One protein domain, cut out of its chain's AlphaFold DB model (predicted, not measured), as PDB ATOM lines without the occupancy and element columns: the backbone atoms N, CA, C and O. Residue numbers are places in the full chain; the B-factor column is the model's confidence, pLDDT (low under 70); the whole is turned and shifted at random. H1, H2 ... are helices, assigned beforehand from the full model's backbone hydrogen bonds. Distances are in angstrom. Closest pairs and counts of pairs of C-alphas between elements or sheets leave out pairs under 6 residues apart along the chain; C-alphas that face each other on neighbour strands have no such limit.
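This is residues 90 to 131 of the 142 residues of an uncharacterized protein of Xiphophorus couchianus (Monterrey platyfish) (UniProt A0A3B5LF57). The longer helix, H2, and the helix before it, H1, are strung end to end by a tight link into one long, thin rod with a step where they join, and they do not fold back on each other. The printed part has 42 residues with two named helices, H1 then H2, and no named strand; the class is all helix. The whole is extended, with a radius of gyration of the C-alphas of 17.9 A and spans of 58 by 14 by 9 A.

H2, residues 110 to 130, and H1, residues 90 to 106, are apart, with no C-alpha of the one within 8 A of the other. A tight link of 3 residues joins them. In H1 and H2 every O i to N i+4 pair is within hydrogen-bond range.

H2 measures 30.6 A from C-alpha 110 at (-15.651, -46.422, 44.960) to C-alpha 130 at (8.287, -34.049, 59.481). H1 measures 24.0 A and begins with C-alpha 90 at (-25.913, -68.768, 27.014).

The two C-alphas farthest apart, those of Gly 90 and His 130, are 58.6 A apart. The printed part has no cut, and no printed residue is under 70 in pLDDT.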
ATOM      1  N   GLY A  90     -26.064 -68.317  25.629       98.50
ATOM      2  CA  GLY A  90     -25.913 -68.768  27.014       98.50
ATOM      3  C   GLY A  90     -24.465 -68.700  27.503       98.50
ATOM      4  O   GLY A  90     -24.229 -68.217  28.605       98.50
ATOM      5  N   GLN A  91     -23.503 -69.120  26.673       98.50
ATOM      6  CA  GLN A  91     -22.072 -69.032  26.988       98.50
ATOM      7  C   GLN A  91     -21.608 -67.579  27.113       98.50
ATOM      8  O   GLN A  91     -20.908 -67.262  28.068       98.50
ATOM      9  N   LEU A  92     -22.045 -66.696  26.209       98.56
ATOM     10  CA  LEU A  92     -21.730 -65.266  26.286       98.56
ATOM     11  C   LEU A  92     -22.221 -64.657  27.604       98.56
ATOM     12  O   LEU A  92     -21.422 -64.112  28.356       98.56
ATOM     13  N   ARG A  93     -23.499 -64.866  27.954       98.50
ATOM     14  CA  ARG A  93     -24.052 -64.373  29.228       98.50
ATOM     15  C   ARG A  93     -23.328 -64.930  30.451       98.50
ATOM     16  O   ARG A  93     -23.179 -64.218  31.437       98.50
ATOM     17  N   ALA A  94     -22.916 -66.197  30.413       98.50
ATOM     18  CA  ALA A  94     -22.180 -66.808  31.514       98.50
ATOM     19  C   ALA A  94     -20.797 -66.163  31.699       98.50
ATOM     20  O   ALA A  94     -20.414 -65.875  32.831       98.50
ATOM     21  N   VAL A  95     -20.078 -65.898  30.603       98.50
ATOM     22  CA  VAL A  95     -18.787 -65.196  30.642       98.50
ATOM     23  C   VAL A  95     -18.969 -63.757  31.122       98.50
ATOM     24  O   VAL A  95     -18.258 -63.345  32.034       98.50
ATOM     25  N   ASP A  96     -19.956 -63.027  30.597       98.56
ATOM     26  CA  ASP A  96     -20.256 -61.654  31.025       98.56
ATOM     27  C   ASP A  96     -20.547 -61.589  32.528       98.56
ATOM     28  O   ASP A  96     -19.953 -60.791  33.254       98.56
ATOM     29  N   ALA A  97     -21.420 -62.475  33.019       98.44
ATOM     30  CA  ALA A  97     -21.747 -62.552  34.436       98.44
ATOM     31  C   ALA A  97     -20.512 -62.880  35.290       98.44
ATOM     32  O   ALA A  97     -20.306 -62.250  36.325       98.44
ATOM     33  N   ALA A  98     -19.668 -63.822  34.853       98.56
ATOM     34  CA  ALA A  98     -18.447 -64.185  35.568       98.56
ATOM     35  C   ALA A  98     -17.438 -63.027  35.634       98.56
ATOM     36  O   ALA A  98     -16.836 -62.801  36.685       98.56
ATOM     37  N   VAL A  99     -17.275 -62.269  34.546       98.56
ATOM     38  CA  VAL A  99     -16.403 -61.086  34.502       98.56
ATOM     39  C   VAL A  99     -16.922 -60.000  35.443       98.56
ATOM     40  O   VAL A  99     -16.158 -59.498  36.269       98.56
ATOM     41  N   VAL A 100     -18.217 -59.672  35.370       98.12
ATOM     42  CA  VAL A 100     -18.840 -58.651  36.228       98.12
ATOM     43  C   VAL A 100     -18.751 -59.040  37.699       98.12
ATOM     44  O   VAL A 100     -18.370 -58.216  38.528       98.12
ATOM     45  N   GLU A 101     -19.052 -60.291  38.036       98.12
ATOM     46  CA  GLU A 101     -19.000 -60.753  39.422       98.12
ATOM     47  C   GLU A 101     -17.564 -60.764  39.957       98.12
ATOM     48  O   GLU A 101     -17.327 -60.331  41.083       98.12
ATOM     49  N   THR A 102     -16.584 -61.161  39.138       98.19
ATOM     50  CA  THR A 102     -15.164 -61.099  39.516       98.19
ATOM     51  C   THR A 102     -14.731 -59.658  39.785       98.19
ATOM     52  O   THR A 102     -14.100 -59.386  40.807       98.19
ATOM     53  N   ALA A 103     -15.115 -58.717  38.918       97.19
ATOM     54  CA  ALA A 103     -14.834 -57.297  39.112       97.19
ATOM     55  C   ALA A 103     -15.525 -56.739  40.364       97.19
ATOM     56  O   ALA A 103     -14.935 -55.947  41.091       97.19
ATOM     57  N   ARG A 104     -16.749 -57.181  40.665       96.31
ATOM     58  CA  ARG A 104     -17.483 -56.769  41.868       96.31
ATOM     59  C   ARG A 104     -16.834 -57.284  43.152       96.31
ATOM     60  O   ARG A 104     -16.805 -56.563  44.143       96.31
ATOM     61  N   GLN A 105     -16.360 -58.530  43.154       96.56
ATOM     62  CA  GLN A 105     -15.796 -59.172  44.344       96.56
ATOM     63  C   GLN A 105     -14.343 -58.778  44.613       96.56
ATOM     64  O   GLN A 105     -13.949 -58.672  45.770       96.56
ATOM     65  N   GLN A 106     -13.543 -58.628  43.556       96.50
ATOM     66  CA  GLN A 106     -12.088 -58.460  43.652       96.50
ATOM     67  C   GLN A 106     -11.610 -57.085  43.168       96.50
ATOM     68  O   GLN A 106     -10.435 -56.749  43.317       96.50
ATOM     69  N   GLY A 107     -12.490 -56.299  42.546       95.88
ATOM     70  CA  GLY A 107     -12.169 -54.963  42.063       95.88
ATOM     71  C   GLY A 107     -12.137 -53.919  43.173       95.88
ATOM     72  O   GLY A 107     -12.559 -54.147  44.303       95.88
ATOM     73  N   ILE A 108     -11.623 -52.742  42.822       96.94
ATOM     74  CA  ILE A 108     -11.617 -51.570  43.698       96.94
ATOM     75  C   ILE A 108     -12.982 -50.907  43.569       96.94
ATOM     76  O   ILE A 108     -13.310 -50.364  42.513       96.94
ATOM     77  N   SER A 109     -13.774 -50.954  44.634       95.81
ATOM     78  CA  SER A 109     -15.011 -50.185  44.701       95.81
ATOM     79  C   SER A 109     -14.723 -48.695  44.896       95.81
ATOM     80  O   SER A 109     -13.634 -48.295  45.309       95.81
ATOM     81  N   GLU A 110     -15.725 -47.854  44.653       96.38
ATOM     82  CA  GLU A 110     -15.651 -46.422  44.960       96.38
ATOM     83  C   GLU A 110     -15.315 -46.179  46.440       96.38
ATOM     84  O   GLU A 110     -14.449 -45.371  46.760       96.38
ATOM     85  N   ARG A 111     -15.877 -46.991  47.343       96.75
ATOM     86  CA  ARG A 111     -15.537 -46.956  48.768       96.75
ATOM     87  C   ARG A 111     -14.072 -47.313  49.027       96.75
ATOM     88  O   ARG A 111     -13.419 -46.668  49.842       96.75
ATOM     89  N   ASP A 112     -13.540 -48.333  48.356       97.38
ATOM     90  CA  ASP A 112     -12.121 -48.687  48.489       97.38
ATOM     91  C   ASP A 112     -11.226 -47.547  47.996       97.38
ATOM     92  O   ASP A 112     -10.179 -47.272  48.585       97.38
ATOM     93  N   PHE A 113     -11.646 -46.864  46.929       97.19
ATOM     94  CA  PHE A 113     -10.960 -45.694  46.401       97.19
ATOM     95  C   PHE A 113     -10.987 -44.511  47.381       97.19
ATOM     96  O   PHE A 113      -9.945 -43.901  47.630       97.19
ATOM     97  N   GLU A 114     -12.130 -44.224  48.004       98.06
ATOM     98  CA  GLU A 114     -12.255 -43.199  49.048       98.06
ATOM     99  C   GLU A 114     -11.358 -43.499  50.253       98.06
ATOM    100  O   GLU A 114     -10.624 -42.626  50.720       98.06
ATOM    101  N   VAL A 115     -11.351 -44.751  50.727       98.00
ATOM    102  CA  VAL A 115     -10.485 -45.182  51.835       98.00
ATOM    103  C   VAL A 115      -9.015 -44.971  51.476       98.00
ATOM    104  O   VAL A 115      -8.254 -44.432  52.278       98.00
ATOM    105  N   ARG A 116      -8.602 -45.346  50.262       97.62
ATOM    106  CA  ARG A 116      -7.221 -45.135  49.799       97.62
ATOM    107  C   ARG A 116      -6.878 -43.651  49.696       97.62
ATOM    108  O   ARG A 116      -5.803 -43.257  50.140       97.62
ATOM    109  N   THR A 117      -7.793 -42.829  49.191       97.38
ATOM    110  CA  THR A 117      -7.633 -41.368  49.116       97.38
ATOM    111  C   THR A 117      -7.467 -40.753  50.508       97.38
ATOM    112  O   THR A 117      -6.560 -39.955  50.732       97.38
ATOM    113  N   SER A 118      -8.276 -41.185  51.479       97.44
ATOM    114  CA  SER A 118      -8.153 -40.793  52.889       97.44
ATOM    115  C   SER A 118      -6.790 -41.169  53.481       97.44
ATOM    116  O   SER A 118      -6.173 -40.365  54.185       97.44
ATOM    117  N   VAL A 119      -6.305 -42.378  53.190       97.56
ATOM    118  CA  VAL A 119      -4.987 -42.831  53.644       97.56
ATOM    119  C   VAL A 119      -3.884 -41.954  53.056       97.56
ATOM    120  O   VAL A 119      -3.023 -41.516  53.815       97.56
ATOM    121  N   VAL A 120      -3.933 -41.653  51.754       96.75
ATOM    122  CA  VAL A 120      -2.969 -40.757  51.093       96.75
ATOM    123  C   VAL A 120      -2.975 -39.378  51.745       96.75
ATOM    124  O   VAL A 120      -1.916 -38.918  52.160       96.75
ATOM    125  N   ALA A 121      -4.144 -38.759  51.932       95.12
ATOM    126  CA  ALA A 121      -4.250 -37.439  52.557       95.12
ATOM    127  C   ALA A 121      -3.607 -37.408  53.957       95.12
ATOM    128  O   ALA A 121      -2.798 -36.532  54.260       95.12
ATOM    129  N   ARG A 122      -3.880 -38.422  54.787       95.38
ATOM    130  CA  ARG A 122      -3.264 -38.540  56.117       95.38
ATOM    131  C   ARG A 122      -1.751 -38.757  56.044       95.38
ATOM    132  O   ARG A 122      -1.008 -38.224  56.864       95.38
ATOM    133  N   MET A 123      -1.281 -39.564  55.093       93.94
ATOM    134  CA  MET A 123       0.155 -39.771  54.890       93.94
ATOM    135  C   MET A 123       0.844 -38.470  54.477       93.94
ATOM    136  O   MET A 123       1.908 -38.159  55.006       93.94
ATOM    137  N   GLU A 124       0.232 -37.687  53.589       91.31
ATOM    138  CA  GLU A 124       0.754 -36.382  53.188       91.31
ATOM    139  C   GLU A 124       0.857 -35.405  54.360       91.31
ATOM    140  O   GLU A 124       1.849 -34.684  54.453       91.31
ATOM    141  N   GLU A 125      -0.128 -35.379  55.261       90.19
ATOM    142  CA  GLU A 125      -0.072 -34.557  56.476       90.19
ATOM    143  C   GLU A 125       1.144 -34.918  57.338       90.19
ATOM    144  O   GLU A 125       1.938 -34.039  57.671       90.19
ATOM    145  N   ILE A 126       1.342 -36.212  57.625       91.81
ATOM    146  CA  ILE A 126       2.479 -36.709  58.422       91.81
ATOM    147  C   ILE A 126       3.816 -36.362  57.754       91.81
ATOM    148  O   ILE A 126       4.777 -35.957  58.414       91.81
ATOM    149  N   ILE A 127       3.896 -36.511  56.432       87.69
ATOM    150  CA  ILE A 127       5.104 -36.179  55.676       87.69
ATOM    151  C   ILE A 127       5.388 -34.678  55.779       87.69
ATOM    152  O   ILE A 127       6.499 -34.305  56.146       87.69
ATOM    153  N   LYS A 128       4.394 -33.814  55.543       84.56
ATOM    154  CA  LYS A 128       4.553 -32.351  55.629       84.56
ATOM    155  C   LYS A 128       4.983 -31.890  57.023       84.56
ATOM    156  O   LYS A 128       5.773 -30.954  57.122       84.56
ATOM    157  N   THR A 129       4.514 -32.541  58.091       85.25
ATOM    158  CA  THR A 129       4.914 -32.187  59.464       85.25
ATOM    159  C   THR A 129       6.367 -32.531  59.787       85.25
ATOM    160  O   THR A 129       6.975 -31.849  60.607       85.25
ATOM    161  N   HIS A 130       6.934 -33.569  59.166       84.00
ATOM    162  CA  HIS A 130       8.287 -34.049  59.481       84.00
ATOM    163  C   HIS A 130       9.337 -33.711  58.416       84.00
ATOM    164  O   HIS A 130      10.531 -33.711  58.709       84.00
ATOM    165  N   LEU A 131       8.906 -33.407  57.194       79.25
ATOM    166  CA  LEU A 131       9.743 -33.107  56.040       79.25
ATOM    167  C   LEU A 131       9.254 -31.790  55.426       79.25
ATOM    168  O   LEU A 131       8.539 -31.767  54.421       79.25
TER     169      LEU A 131